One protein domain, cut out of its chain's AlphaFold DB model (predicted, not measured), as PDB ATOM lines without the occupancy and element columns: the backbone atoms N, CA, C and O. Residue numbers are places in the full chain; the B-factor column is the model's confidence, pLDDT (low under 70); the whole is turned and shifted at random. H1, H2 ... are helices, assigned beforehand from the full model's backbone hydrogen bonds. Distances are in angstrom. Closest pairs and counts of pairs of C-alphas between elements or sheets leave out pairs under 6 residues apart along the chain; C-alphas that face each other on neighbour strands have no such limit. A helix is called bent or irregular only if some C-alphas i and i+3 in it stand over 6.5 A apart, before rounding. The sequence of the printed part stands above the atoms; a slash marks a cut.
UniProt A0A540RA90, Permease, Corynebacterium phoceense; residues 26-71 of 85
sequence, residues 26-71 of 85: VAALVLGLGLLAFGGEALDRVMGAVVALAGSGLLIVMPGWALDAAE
ATOM      1  N   VAL A  26     211.552 167.831 278.884       95.81
ATOM      2  CA  VAL A  26     210.143 168.211 279.105       95.81
ATOM      3  C   VAL A  26     209.794 168.159 280.593       95.81
ATOM      4  O   VAL A  26     209.225 169.111 281.122       95.81
ATOM      5  N   ALA A  27     210.156 167.078 281.289       96.94
ATOM      6  CA  ALA A  27     209.893 166.937 282.719       96.94
ATOM      7  C   ALA A  27     210.598 168.030 283.538       96.94
ATOM      8  O   ALA A  27     209.976 168.641 284.403       96.94
ATOM      9  N   ALA A  28     211.862 168.328 283.225       96.31
ATOM     10  CA  ALA A  28     212.607 169.417 283.845       96.31
ATOM     11  C   ALA A  28     211.908 170.764 283.627       96.31
ATOM     12  O   ALA A  28     211.719 171.508 284.585       96.31
ATOM     13  N   LEU A  29     211.449 171.053 282.405       97.44
ATOM     14  CA  LEU A  29     210.704 172.278 282.122       97.44
ATOM     15  C   LEU A  29     209.430 172.383 282.973       97.44
ATOM     16  O   LEU A  29     209.206 173.409 283.610       97.44
ATOM     17  N   VAL A  30     208.626 171.319 283.035       97.56
ATOM     18  CA  VAL A  30     207.391 171.296 283.837       97.56
ATOM     19  C   VAL A  30     207.688 171.493 285.325       97.56
ATOM     20  O   VAL A  30     207.029 172.302 285.975       97.56
ATOM     21  N   LEU A  31     208.697 170.805 285.866       96.75
ATOM     22  CA  LEU A  31     209.087 170.934 287.273       96.75
ATOM     23  C   LEU A  31     209.641 172.327 287.595       96.75
ATOM     24  O   LEU A  31     209.284 172.900 288.621       96.75
ATOM     25  N   GLY A  32     210.465 172.895 286.710       96.38
ATOM     26  CA  GLY A  32     210.998 174.248 286.862       96.38
ATOM     27  C   GLY A  32     209.896 175.309 286.855       96.38
ATOM     28  O   GLY A  32     209.878 176.189 287.715       96.38
ATOM     29  N   LEU A  33     208.922 175.186 285.947       96.62
ATOM     30  CA  LEU A  33     207.735 176.050 285.923       96.62
ATOM     31  C   LEU A  33     206.855 175.858 287.164       96.62
ATOM     32  O   LEU A  33     206.340 176.836 287.699       96.62
ATOM     33  N   GLY A  34     206.716 174.624 287.654       96.44
ATOM     34  CA  GLY A  34     206.011 174.332 288.900       96.44
ATOM     35  C   GLY A  34     206.657 175.021 290.105       96.44
ATOM     36  O   GLY A  34     205.967 175.688 290.869       96.44
ATOM     37  N   LEU A  35     207.983 174.940 290.233       96.12
ATOM     38  CA  LEU A  35     208.745 175.653 291.265       96.12
ATOM     39  C   LEU A  35     208.596 177.176 291.155       96.12
ATOM     40  O   LEU A  35     208.466 177.854 292.166       96.12
ATOM     41  N   LEU A  36     208.560 177.725 289.941       95.62
ATOM     42  CA  LEU A  36     208.329 179.157 289.740       95.62
ATOM     43  C   LEU A  36     206.925 179.602 290.154       95.62
ATOM     44  O   LEU A  36     206.772 180.674 290.736       95.62
ATOM     45  N   ALA A  37     205.908 178.803 289.828       95.50
ATOM     46  CA  ALA A  37     204.511 179.144 290.073       95.50
ATOM     47  C   ALA A  37     204.080 178.897 291.526       95.50
ATOM     48  O   ALA A  37     203.262 179.647 292.056       95.50
ATOM     49  N   PHE A  38     204.618 177.854 292.158       95.75
ATOM     50  CA  PHE A  38     204.157 177.356 293.457       95.75
ATOM     51  C   PHE A  38     205.239 177.363 294.547       95.75
ATOM     52  O   PHE A  38     204.930 177.065 295.699       95.75
ATOM     53  N   GLY A  39     206.489 177.700 294.216       88.25
ATOM     54  CA  GLY A  39     207.587 177.807 295.177       88.25
ATOM     55  C   GLY A  39     207.384 178.958 296.161       88.25
ATOM     56  O   GLY A  39     207.044 180.085 295.777       88.25
ATOM     57  N   GLY A  40     207.591 178.664 297.444       88.25
ATOM     58  CA  GLY A  40     207.348 179.604 298.538       88.25
ATOM     59  C   GLY A  40     208.532 180.530 298.793       88.25
ATOM     60  O   GLY A  40     208.340 181.688 299.166       88.25
ATOM     61  N   GLU A  41     209.749 180.048 298.544       94.81
ATOM     62  CA  GLU A  41     210.975 180.771 298.866       94.81
ATOM     63  C   GLU A  41     211.652 181.390 297.637       94.81
ATOM     64  O   GLU A  41     211.451 180.991 296.488       94.81
ATOM     65  N   ALA A  42     212.512 182.386 297.877       92.94
ATOM     66  CA  ALA A  42     213.314 182.995 296.815       92.94
ATOM     67  C   ALA A  42     214.242 181.969 296.141       92.94
ATOM     68  O   ALA A  42     214.422 182.013 294.923       92.94
ATOM     69  N   LEU A  43     214.790 181.025 296.918       95.00
ATOM     70  CA  LEU A  43     215.640 179.955 296.401       95.00
ATOM     71  C   LEU A  43     214.875 179.039 295.434       95.00
ATOM     72  O   LEU A  43     215.398 178.735 294.363       95.00
ATOM     73  N   ASP A  44     213.627 178.683 295.754       93.38
ATOM     74  CA  ASP A  44     212.769 177.860 294.889       93.38
ATOM     75  C   ASP A  44     212.547 178.518 293.530       93.38
ATOM     76  O   ASP A  44     212.626 177.864 292.493       93.38
ATOM     77  N   ARG A  45     212.318 179.837 293.521       93.31
ATOM     78  CA  ARG A  45     212.108 180.600 292.283       93.31
ATOM     79  C   ARG A  45     213.375 180.665 291.439       93.31
ATOM     80  O   ARG A  45     213.304 180.498 290.224       93.31
ATOM     81  N   VAL A  46     214.535 180.874 292.063       96.75
ATOM     82  CA  VAL A  46     215.826 180.879 291.355       96.75
ATOM     83  C   VAL A  46     216.116 179.497 290.767       96.75
ATOM     84  O   VAL A  46     216.442 179.392 289.585       96.75
ATOM     85  N   MET A  47     215.945 178.435 291.554       95.69
ATOM     86  CA  MET A  47     216.114 177.060 291.085       95.69
ATOM     87  C   MET A  47     215.122 176.723 289.968       95.69
ATOM     88  O   MET A  47     215.524 176.205 288.927       95.69
ATOM     89  N   GLY A  48     213.851 177.086 290.133       96.69
ATOM     90  CA  GLY A  48     212.811 176.902 289.127       96.69
ATOM     91  C   GLY A  48     213.143 177.598 287.808       96.69
ATOM     92  O   GLY A  48     213.049 176.976 286.751       96.69
ATOM     93  N   ALA A  49     213.620 178.848 287.860       96.12
ATOM     94  CA  ALA A  49     214.075 179.589 286.682       96.12
ATOM     95  C   ALA A  49     215.231 178.882 285.968       96.12
ATOM     96  O   ALA A  49     215.165 178.669 284.759       96.12
ATOM     97  N   VAL A  50     216.272 178.486 286.705       97.81
ATOM     98  CA  VAL A  50     217.443 177.806 286.132       97.81
ATOM     99  C   VAL A  50     217.037 176.492 285.465       97.81
ATOM    100  O   VAL A  50     217.421 176.237 284.323       97.81
ATOM    101  N   VAL A  51     216.221 175.682 286.139       96.81
ATOM    102  CA  VAL A  51     215.771 174.382 285.626       96.81
ATOM    103  C   VAL A  51     214.860 174.550 284.406       96.81
ATOM    104  O   VAL A  51     215.044 173.847 283.411       96.81
ATOM    105  N   ALA A  52     213.926 175.504 284.432       97.06
ATOM    106  CA  ALA A  52     213.041 175.779 283.301       97.06
ATOM    107  C   ALA A  52     213.818 176.272 282.068       97.06
ATOM    108  O   ALA A  52     213.560 175.827 280.946       97.06
ATOM    109  N   LEU A  53     214.808 177.148 282.265       97.62
ATOM    110  CA  LEU A  53     215.669 177.634 281.187       97.62
ATOM    111  C   LEU A  53     216.541 176.515 280.611       97.62
ATOM    112  O   LEU A  53     216.612 176.367 279.391       97.62
ATOM    113  N   ALA A  54     217.152 175.689 281.465       94.88
ATOM    114  CA  ALA A  54     217.956 174.550 281.028       94.88
ATOM    115  C   ALA A  54     217.119 173.525 280.244       94.88
ATOM    116  O   ALA A  54     217.525 173.100 279.161       94.88
ATOM    117  N   GLY A  55     215.925 173.178 280.742       94.50
ATOM    118  CA  GLY A  55     214.986 172.293 280.051       94.50
ATOM    119  C   GLY A  55     214.579 172.846 278.684       94.50
ATOM    120  O   GLY A  55     214.683 172.145 277.680       94.50
ATOM    121  N   SER A  56     214.217 174.130 278.618       94.31
ATOM    122  CA  SER A  56     213.870 174.809 277.359       94.31
ATOM    123  C   SER A  56     215.028 174.809 276.359       94.31
ATOM    124  O   SER A  56     214.835 174.488 275.187       94.31
ATOM    125  N   GLY A  57     216.244 175.119 276.817       93.50
ATOM    126  CA  GLY A  57     217.443 175.102 275.979       93.50
ATOM    127  C   GLY A  57     217.720 173.717 275.393       93.50
ATOM    128  O   GLY A  57     217.967 173.588 274.194       93.50
ATOM    129  N   LEU A  58     217.595 172.665 276.206       90.56
ATOM    130  CA  LEU A  58     217.755 171.288 275.738       90.56
ATOM    131  C   LEU A  58     216.699 170.903 274.698       90.56
ATOM    132  O   LEU A  58     217.052 170.280 273.700       90.56
ATOM    133  N   LEU A  59     215.438 171.306 274.880       90.44
ATOM    134  CA  LEU A  59     214.368 171.029 273.913       90.44
ATOM    135  C   LEU A  59     214.607 171.699 272.556       90.44
ATOM    136  O   LEU A  59     214.253 171.126 271.527       90.44
ATOM    137  N   ILE A  60     215.225 172.881 272.543       88.94
ATOM    138  CA  ILE A  60     215.556 173.613 271.311       88.94
ATOM    139  C   ILE A  60     216.750 172.979 270.593       88.94
ATOM    140  O   ILE A  60     216.751 172.875 269.367       88.94
ATOM    141  N   VAL A  61     217.773 172.558 271.338       86.31
ATOM    142  CA  VAL A  61     219.047 172.114 270.755       86.31
ATOM    143  C   VAL A  61     219.044 170.621 270.407       86.31
ATOM    144  O   VAL A  61     219.607 170.235 269.381       86.31
ATOM    145  N   MET A  62     218.370 169.771 271.195       82.56
ATOM    146  CA  MET A  62     218.319 168.319 270.965       82.56
ATOM    147  C   MET A  62     217.904 167.903 269.548       82.56
ATOM    148  O   MET A  62     218.538 166.991 269.020       82.56
ATOM    149  N   PRO A  63     216.904 168.532 268.902       74.31
ATOM    150  CA  PRO A  63     216.530 168.177 267.538       74.31
ATOM    151  C   PRO A  63     217.667 168.322 266.525       74.31
ATOM    152  O   PRO A  63     217.709 167.570 265.554       74.31
ATOM    153  N   GLY A  64     218.605 169.244 266.764       74.62
ATOM    154  CA  GLY A  64     219.801 169.414 265.938       74.62
ATOM    155  C   GLY A  64     220.916 168.406 266.236       74.62
ATOM    156  O   GLY A  64     221.799 168.217 265.405       74.62
ATOM    157  N   TRP A  65     220.890 167.752 267.401       73.94
ATOM    158  CA  TRP A  65     221.897 166.769 267.828       73.94
ATOM    159  C   TRP A  65     221.403 165.323 267.795       73.94
ATOM    160  O   TRP A  65     222.177 164.417 268.099       73.94
ATOM    161  N   ALA A  66     220.130 165.090 267.477       71.94
ATOM    162  CA  ALA A  66     219.533 163.767 267.503       71.94
ATOM    163  C   ALA A  66     220.165 162.842 266.453       71.94
ATOM    164  O   ALA A  66     219.972 163.016 265.248       71.94
ATOM    165  N   LEU A  67     220.904 161.834 266.927       66.25
ATOM    166  CA  LEU A  67     221.453 160.775 266.080       66.25
ATOM    167  C   LEU A  67     220.321 159.900 265.521       66.25
ATOM    168  O   LEU A  67     219.381 159.533 266.239       66.25
ATOM    169  N   ASP A  68     220.423 159.557 264.234       68.81
ATOM    170  CA  ASP A  68     219.462 158.684 263.561       68.81
ATOM    171  C   ASP A  68     219.653 157.232 263.999       68.81
ATOM    172  O   ASP A  68     220.735 156.648 263.901       68.81
ATOM    173  N   ALA A  69     218.562 156.643 264.486       66.75
ATOM    174  CA  ALA A  69     218.527 155.249 264.886       66.75
ATOM    175  C   ALA A  69     218.827 154.294 263.720       66.75
ATOM    176  O   ALA A  69     219.378 153.220 263.954       66.75
ATOM    177  N   ALA A  70     218.471 154.653 262.486       65.75
ATOM    178  CA  ALA A  70     218.755 153.877 261.287       65.75
ATOM    179  C   ALA A  70     220.246 153.918 260.936       65.75
ATOM    180  O   ALA A  70     220.849 152.850 260.813       65.75
ATOM    181  N   GLU A  71     220.858 155.108 260.866       72.19
ATOM    182  CA  GLU A  71     222.302 155.254 260.617       72.19
ATOM    183  C   GLU A  71     223.125 154.520 261.680       72.19
ATOM    184  O   GLU A  71     224.044 153.767 261.353       72.19
TER     185      GLU A  71
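This is residues 26 to 71 of the 85 residues of the protein "Permease" of Corynebacterium phoceense (UniProt A0A540RA90). The domain is a helical hairpin with unequal arms: the shorter helix H1 lies side by side with the first part of the longer helix H2, and the far end of H2 with the tail after it sticks out at residues 60 to 71. That protruding stretch makes much of the length of a rod that spans 47 by 12 by 10 A. The printed part has 46 residues, with two named helices, H1 then H2, no named strand, and the class all helix. The whole is only just loose, close to extended, with a radius of gyration of the C-alphas of 13.7 A.

H1 is residues 26 to 38, 18.0 A from first to last C-alpha, and begins with C-alpha 26 at (210.143, 168.211, 279.105). After a tight link of 3 residues, H2 is residues 42 to 65, 34.3 A from first to last C-alpha. It begins with C-alpha 42 at (213.314, 182.995, 296.815) and ends with C-alpha 65 at (221.897, 166.769, 267.828). H2 is only just irregular, with C-alphas 60 and 63 6.7 A apart, and it has a kink of 27 degrees near residue 59.

H1 and H2 form a helical hairpin. They touch, and their closest C-alphas, those of Gly 32 and Gly 48, are 3.9 A apart. They run opposite ways at a shallow tilt of 23 degrees, centre to centre 9.2 A. Every O i to N i+4 pair is within hydrogen-bond range in H1, and 18 of 20 are in H2.

The two C-alphas farthest apart, those of Gly 40 and Glu 71, are 47.5 A apart. Residues 60 to 71, of which 60 to 65 belong to H2, stand free; the body without them spans 27 by 12 by 8 A. The printed part has no cut. The mean pLDDT of the printed part is 89.7, and residues 67 to 70 are under 70.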